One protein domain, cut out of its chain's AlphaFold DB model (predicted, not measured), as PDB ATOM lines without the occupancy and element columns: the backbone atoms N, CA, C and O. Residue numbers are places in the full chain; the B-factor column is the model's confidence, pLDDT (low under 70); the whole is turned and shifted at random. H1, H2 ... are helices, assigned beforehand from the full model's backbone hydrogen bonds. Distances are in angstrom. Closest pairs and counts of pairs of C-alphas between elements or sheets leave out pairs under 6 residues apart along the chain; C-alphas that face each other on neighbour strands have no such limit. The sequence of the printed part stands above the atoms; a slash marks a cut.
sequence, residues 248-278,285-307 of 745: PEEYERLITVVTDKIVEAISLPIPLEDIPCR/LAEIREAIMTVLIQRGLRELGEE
ATOM      1  N   PRO A 248     -32.863  53.267  -8.381       66.38
ATOM      2  CA  PRO A 248     -33.123  53.395  -6.946       66.38
ATOM      3  C   PRO A 248     -33.758  52.131  -6.343       66.38
ATOM      4  O   PRO A 248     -33.471  51.776  -5.205       66.38
ATOM      5  N   GLU A 249     -34.553  51.412  -7.139       73.25
ATOM      6  CA  GLU A 249     -35.199  50.147  -6.781       73.25
ATOM      7  C   GLU A 249     -34.211  48.969  -6.711       73.25
ATOM      8  O   GLU A 249     -34.350  48.093  -5.860       73.25
ATOM      9  N   GLU A 250     -33.210  48.920  -7.594       76.00
ATOM     10  CA  GLU A 250     -32.130  47.926  -7.540       76.00
ATOM     11  C   GLU A 250     -31.191  48.189  -6.358       76.00
ATOM     12  O   GLU A 250     -30.779  47.246  -5.681       76.00
ATOM     13  N   TYR A 251     -30.908  49.460  -6.066       65.81
ATOM     14  CA  TYR A 251     -30.107  49.874  -4.916       65.81
ATOM     15  C   TYR A 251     -30.818  49.594  -3.582       65.81
ATOM     16  O   TYR A 251     -30.208  49.045  -2.665       65.81
ATOM     17  N   GLU A 252     -32.121  49.878  -3.479       68.31
ATOM     18  CA  GLU A 252     -32.916  49.549  -2.288       68.31
ATOM     19  C   GLU A 252     -32.993  48.031  -2.064       68.31
ATOM     20  O   GLU A 252     -32.724  47.567  -0.956       68.31
ATOM     21  N   ARG A 253     -33.227  47.233  -3.119       75.56
ATOM     22  CA  ARG A 253     -33.176  45.758  -3.038       75.56
ATOM     23  C   ARG A 253     -31.799  45.240  -2.613       75.56
ATOM     24  O   ARG A 253     -31.733  44.286  -1.840       75.56
ATOM     25  N   LEU A 254     -30.712  45.851  -3.091       71.31
ATOM     26  CA  LEU A 254     -29.352  45.493  -2.681       71.31
ATOM     27  C   LEU A 254     -29.140  45.769  -1.185       71.31
ATOM     28  O   LEU A 254     -28.635  44.894  -0.483       71.31
ATOM     29  N   ILE A 255     -29.584  46.925  -0.680       70.75
ATOM     30  CA  ILE A 255     -29.532  47.256   0.754       70.75
ATOM     31  C   ILE A 255     -30.341  46.255   1.586       70.75
ATOM     32  O   ILE A 255     -29.823  45.769   2.592       70.75
ATOM     33  N   THR A 256     -31.571  45.913   1.184       75.25
ATOM     34  CA  THR A 256     -32.394  44.928   1.908       75.25
ATOM     35  C   THR A 256     -31.693  43.571   1.987       75.25
ATOM     36  O   THR A 256     -31.499  43.056   3.081       75.25
ATOM     37  N   VAL A 257     -31.206  43.036   0.861       73.56
ATOM     38  CA  VAL A 257     -30.515  41.730   0.816       73.56
ATOM     39  C   VAL A 257     -29.210  41.726   1.625       73.56
ATOM     40  O   VAL A 257     -28.876  40.716   2.243       73.56
ATOM     41  N   VAL A 258     -28.470  42.839   1.654       71.94
ATOM     42  CA  VAL A 258     -27.267  42.986   2.493       71.94
ATOM     43  C   VAL A 258     -27.638  43.046   3.979       71.94
ATOM     44  O   VAL A 258     -27.008  42.372   4.793       71.94
ATOM     45  N   THR A 259     -28.682  43.798   4.333       70.75
ATOM     46  CA  THR A 259     -29.153  43.952   5.720       70.75
ATOM     47  C   THR A 259     -29.689  42.632   6.272       70.75
ATOM     48  O   THR A 259     -29.272  42.221   7.353       70.75
ATOM     49  N   ASP A 260     -30.538  41.928   5.519       68.06
ATOM     50  CA  ASP A 260     -31.109  40.636   5.918       68.06
ATOM     51  C   ASP A 260     -30.011  39.591   6.161       68.06
ATOM     52  O   ASP A 260     -30.025  38.911   7.187       68.06
ATOM     53  N   LYS A 261     -28.996  39.524   5.286       67.62
ATOM     54  CA  LYS A 261     -27.825  38.650   5.472       67.62
ATOM     55  C   LYS A 261     -27.010  38.986   6.720       67.62
ATOM     56  O   LYS A 261     -26.566  38.079   7.422       67.62
ATOM     57  N   ILE A 262     -26.802  40.271   7.007       63.31
ATOM     58  CA  ILE A 262     -26.099  40.709   8.221       63.31
ATOM     59  C   ILE A 262     -26.916  40.329   9.467       63.31
ATOM     60  O   ILE A 262     -26.354  39.814  10.433       63.31
ATOM     61  N   VAL A 263     -28.241  40.496   9.439       66.69
ATOM     62  CA  VAL A 263     -29.142  40.090  10.532       66.69
ATOM     63  C   VAL A 263     -29.164  38.568  10.720       66.69
ATOM     64  O   VAL A 263     -29.132  38.101  11.860       66.69
ATOM     65  N   GLU A 264     -29.161  37.781   9.641       72.50
ATOM     66  CA  GLU A 264     -29.068  36.315   9.689       72.50
ATOM     67  C   GLU A 264     -27.725  35.861  10.288       72.50
ATOM     68  O   GLU A 264     -27.709  35.073  11.235       72.50
ATOM     69  N   ALA A 265     -26.605  36.435   9.834       62.59
ATOM     70  CA  ALA A 265     -25.268  36.153  10.362       62.59
ATOM     71  C   ALA A 265     -25.117  36.511  11.856       62.59
ATOM     72  O   ALA A 265     -24.460  35.779  12.600       62.59
ATOM     73  N   ILE A 266     -25.749  37.603  12.308       54.91
ATOM     74  CA  ILE A 266     -25.795  38.022  13.722       54.91
ATOM     75  C   ILE A 266     -26.731  37.134  14.560       54.91
ATOM     76  O   ILE A 266     -26.521  36.983  15.763       54.91
ATOM     77  N   SER A 267     -27.748  36.520  13.949       65.69
ATOM     78  CA  SER A 267     -28.707  35.649  14.646       65.69
ATOM     79  C   SER A 267     -28.153  34.255  14.969       65.69
ATOM     80  O   SER A 267     -28.731  33.536  15.786       65.69
ATOM     81  N   LEU A 268     -27.038  33.861  14.348       72.00
ATOM     82  CA  LEU A 268     -26.344  32.612  14.649       72.00
ATOM     83  C   LEU A 268     -25.479  32.753  15.915       72.00
ATOM     84  O   LEU A 268     -24.792  33.764  16.075       72.00
ATOM     85  N   PRO A 269     -25.426  31.733  16.796       62.91
ATOM     86  CA  PRO A 269     -24.565  31.776  17.973       62.91
ATOM     87  C   PRO A 269     -23.093  31.971  17.581       62.91
ATOM     88  O   PRO A 269     -22.635  31.476  16.544       62.91
ATOM     89  N   ILE A 270     -22.363  32.700  18.424       73.44
ATOM     90  CA  ILE A 270     -20.911  32.873  18.335       73.44
ATOM     91  C   ILE A 270     -20.272  31.815  19.252       73.44
ATOM     92  O   ILE A 270     -20.605  31.791  20.442       73.44
ATOM     93  N   PRO A 271     -19.391  30.935  18.751       67.50
ATOM     94  CA  PRO A 271     -18.539  30.104  19.597       67.50
ATOM     95  C   PRO A 271     -17.687  30.975  20.526       67.50
ATOM     96  O   PRO A 271     -17.133  31.983  20.097       67.50
ATOM     97  N   LEU A 272     -17.531  30.581  21.793       53.78
ATOM     98  CA  LEU A 272     -16.652  31.304  22.729       53.78
ATOM     99  C   LEU A 272     -15.182  31.304  22.269       53.78
ATOM    100  O   LEU A 272     -14.438  32.219  22.599       53.78
ATOM    101  N   GLU A 273     -14.800  30.305  21.473       69.88
ATOM    102  CA  GLU A 273     -13.486  30.152  20.837       69.88
ATOM    103  C   GLU A 273     -13.227  31.192  19.726       69.88
ATOM    104  O   GLU A 273     -12.077  31.552  19.492       69.88
ATOM    105  N   ASP A 274     -14.279  31.728  19.090       70.19
ATOM    106  CA  ASP A 274     -14.178  32.731  18.016       70.19
ATOM    107  C   ASP A 274     -14.037  34.175  18.545       70.19
ATOM    108  O   ASP A 274     -13.901  35.108  17.754       70.19
ATOM    109  N   ILE A 275     -14.083  34.396  19.868       71.44
ATOM    110  CA  ILE A 275     -13.976  35.730  20.481       71.44
ATOM    111  C   ILE A 275     -12.519  35.974  20.919       71.44
ATOM    112  O   ILE A 275     -12.084  35.407  21.924       71.44
ATOM    113  N   PRO A 276     -11.744  36.842  20.233       66.81
ATOM    114  CA  PRO A 276     -10.335  37.069  20.549       66.81
ATOM    115  C   PRO A 276     -10.167  37.972  21.783       66.81
ATOM    116  O   PRO A 276      -9.830  39.155  21.679       66.81
ATOM    117  N   CYS A 277     -10.377  37.410  22.975       57.06
ATOM    118  CA  CYS A 277     -10.129  38.063  24.261       57.06
ATOM    119  C   CYS A 277      -8.628  38.350  24.470       57.06
ATOM    120  O   CYS A 277      -7.916  37.593  25.124       57.06
ATOM    121  N   ARG A 278      -8.140  39.471  23.916       62.31
ATOM    122  CA  ARG A 278      -6.767  39.971  24.142       62.31
ATOM    123  C   ARG A 278      -6.532  40.421  25.586       62.31
ATOM    124  O   ARG A 278      -5.418  40.311  26.086       62.31
ATOM    125  N   LEU A 285     -16.043  45.019  30.435       62.97
ATOM    126  CA  LEU A 285     -17.292  44.854  29.685       62.97
ATOM    127  C   LEU A 285     -17.301  45.648  28.360       62.97
ATOM    128  O   LEU A 285     -18.030  45.283  27.441       62.97
ATOM    129  N   ALA A 286     -16.492  46.709  28.253       69.75
ATOM    130  CA  ALA A 286     -16.308  47.465  27.018       69.75
ATOM    131  C   ALA A 286     -15.494  46.664  25.989       69.75
ATOM    132  O   ALA A 286     -15.997  46.425  24.896       69.75
ATOM    133  N   GLU A 287     -14.312  46.164  26.363       76.12
ATOM    134  CA  GLU A 287     -13.445  45.357  25.485       76.12
ATOM    135  C   GLU A 287     -14.130  44.055  25.034       76.12
ATOM    136  O   GLU A 287     -14.037  43.667  23.872       76.12
ATOM    137  N   ILE A 288     -14.881  43.399  25.929       75.25
ATOM    138  CA  ILE A 288     -15.669  42.199  25.598       75.25
ATOM    139  C   ILE A 288     -16.771  42.539  24.580       75.25
ATOM    140  O   ILE A 288     -16.973  41.802  23.614       75.25
ATOM    141  N   ARG A 289     -17.476  43.664  24.765       71.12
ATOM    142  CA  ARG A 289     -18.505  44.131  23.823       71.12
ATOM    143  C   ARG A 289     -17.901  44.504  22.470       71.12
ATOM    144  O   ARG A 289     -18.501  44.191  21.446       71.12
ATOM    145  N   GLU A 290     -16.747  45.161  22.463       78.75
ATOM    146  CA  GLU A 290     -16.025  45.545  21.251       78.75
ATOM    147  C   GLU A 290     -15.595  44.307  20.458       78.75
ATOM    148  O   GLU A 290     -15.992  44.172  19.304       78.75
ATOM    149  N   ALA A 291     -14.927  43.341  21.100       77.69
ATOM    150  CA  ALA A 291     -14.519  42.085  20.467       77.69
ATOM    151  C   ALA A 291     -15.707  41.315  19.857       77.69
ATOM    152  O   ALA A 291     -15.619  40.847  18.722       77.69
ATOM    153  N   ILE A 292     -16.842  41.235  20.565       79.56
ATOM    154  CA  ILE A 292     -18.077  40.625  20.041       79.56
ATOM    155  C   ILE A 292     -18.583  41.376  18.799       79.56
ATOM    156  O   ILE A 292     -18.924  40.741  17.802       79.56
ATOM    157  N   MET A 293     -18.605  42.712  18.819       74.38
ATOM    158  CA  MET A 293     -19.023  43.510  17.660       74.38
ATOM    159  C   MET A 293     -18.071  43.340  16.467       74.38
ATOM    160  O   MET A 293     -18.545  43.193  15.342       74.38
ATOM    161  N   THR A 294     -16.753  43.292  16.689       81.44
ATOM    162  CA  THR A 294     -15.760  43.033  15.634       81.44
ATOM    163  C   THR A 294     -15.985  41.671  14.978       81.44
ATOM    164  O   THR A 294     -16.030  41.592  13.751       81.44
ATOM    165  N   VAL A 295     -16.190  40.612  15.771       81.06
ATOM    166  CA  VAL A 295     -16.460  39.252  15.268       81.06
ATOM    167  C   VAL A 295     -17.765  39.204  14.468       81.06
ATOM    168  O   VAL A 295     -17.799  38.621  13.386       81.06
ATOM    169  N   LEU A 296     -18.827  39.864  14.942       76.69
ATOM    170  CA  LEU A 296     -20.102  39.951  14.221       76.69
ATOM    171  C   LEU A 296     -19.978  40.691  12.879       76.69
ATOM    172  O   LEU A 296     -20.518  40.224  11.876       76.69
ATOM    173  N   ILE A 297     -19.234  41.800  12.834       77.19
ATOM    174  CA  ILE A 297     -18.978  42.555  11.597       77.19
ATOM    175  C   ILE A 297     -18.147  41.715  10.616       77.19
ATOM    176  O   ILE A 297     -18.519  41.590   9.450       77.19
ATOM    177  N   GLN A 298     -17.072  41.070  11.081       78.88
ATOM    178  CA  GLN A 298     -16.247  40.180  10.253       78.88
ATOM    179  C   GLN A 298     -17.041  38.980   9.714       78.88
ATOM    180  O   GLN A 298     -16.853  38.593   8.558       78.88
ATOM    181  N   ARG A 299     -17.961  38.414  10.507       79.62
ATOM    182  CA  ARG A 299     -18.873  37.345  10.071       79.62
ATOM    183  C   ARG A 299     -19.821  37.833   8.973       79.62
ATOM    184  O   ARG A 299     -19.937  37.169   7.948       79.62
ATOM    185  N   GLY A 300     -20.434  39.006   9.149       78.25
ATOM    186  CA  GLY A 300     -21.307  39.620   8.142       78.25
ATOM    187  C   GLY A 300     -20.590  39.884   6.811       78.25
ATOM    188  O   GLY A 300     -21.097  39.504   5.760       78.25
ATOM    189  N   LEU A 301     -19.382  40.454   6.848       75.75
ATOM    190  CA  LEU A 301     -18.570  40.709   5.648       75.75
ATOM    191  C   LEU A 301     -18.171  39.409   4.922       75.75
ATOM    192  O   LEU A 301     -18.245  39.335   3.693       75.75
ATOM    193  N   ARG A 302     -17.852  38.345   5.674       77.88
ATOM    194  CA  ARG A 302     -17.543  37.019   5.115       77.88
ATOM    195  C   ARG A 302     -18.741  36.404   4.370       77.88
ATOM    196  O   ARG A 302     -18.556  35.883   3.274       77.88
ATOM    197  N   GLU A 303     -19.963  36.526   4.898       73.00
ATOM    198  CA  GLU A 303     -21.210  36.048   4.252       73.00
ATOM    199  C   GLU A 303     -21.656  36.890   3.032       73.00
ATOM    200  O   GLU A 303     -22.489  36.467   2.212       73.00
ATOM    201  N   LEU A 304     -21.084  38.088   2.875       68.50
ATOM    202  CA  LEU A 304     -21.187  38.909   1.664       68.50
ATOM    203  C   LEU A 304     -20.133  38.536   0.604       68.50
ATOM    204  O   LEU A 304     -20.242  38.970  -0.541       68.50
ATOM    205  N   GLY A 305     -19.167  37.679   0.949       73.75
ATOM    206  CA  GLY A 305     -18.093  37.237   0.060       73.75
ATOM    207  C   GLY A 305     -16.877  38.167   0.024       73.75
ATOM    208  O   GLY A 305     -16.055  38.031  -0.883       73.75
ATOM    209  N   GLU A 306     -16.748  39.094   0.979       61.19
ATOM    210  CA  GLU A 306     -15.544  39.912   1.146       61.19
ATOM    211  C   GLU A 306     -14.604  39.266   2.174       61.19
ATOM    212  O   GLU A 306     -14.850  39.258   3.381       61.19
ATOM    213  N   GLU A 307     -13.502  38.696   1.681       39.59
ATOM    214  CA  GLU A 307     -12.481  38.037   2.499       39.59
ATOM    215  C   GLU A 307     -11.543  39.077   3.135       39.59
ATOM    216  O   GLU A 307     -10.416  39.307   2.696       39.59
TER     217      GLU A 307
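AT A GLANCE: This is residues 248 to 278 and 285 to 307 of the 745 residues of an uncharacterized protein of Hyaloscypha hepaticicola (UniProt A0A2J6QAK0). Two long helices, H1 and H2, meet near their last residues and spread from there as a wide-open V. The first part of H1, residues 248 to 256, sticks out as a free arm and adds to the length, while the loop after H1 runs beside H2. The printed part has 54 residues, with two named helices, H1 then H2, and no named strand: all helix. It is loose, with a radius of gyration of the C-alphas of 13.3 A, and spans 43 by 20 by 19 A.

HOW THE PARTS SIT: H1, residues 248 to 267, touches H2, residues 285 to 303, with residues 261 to 266 alone; H2 touches it with residues 296 to 303 alone. Their closest C-alphas, those of Ile 262 and Gly 300, are 4.9 A apart. The helices run opposite ways at a steep tilt of 54 degrees. In H1 and H2 every O i to N i+4 pair is within hydrogen-bond range.

IN THESE COORDINATES: H1 measures 28.3 A from C-alpha 248 at (-33.123, 53.395, -6.946) to C-alpha 267. H2 measures 27.2 A and ends at C-alpha 303, (-21.210, 36.048, 4.252).

THE WHOLE: The C-alphas farthest apart, those of Glu 249 and Arg 278, are 43.2 A apart. The link across the cut lacks residues 279 to 284, a gap of 12.9 A between C-alphas 278 and 285. Mean pLDDT of the printed part is 70.3; 22 residues are under 70, among them 260 to 263.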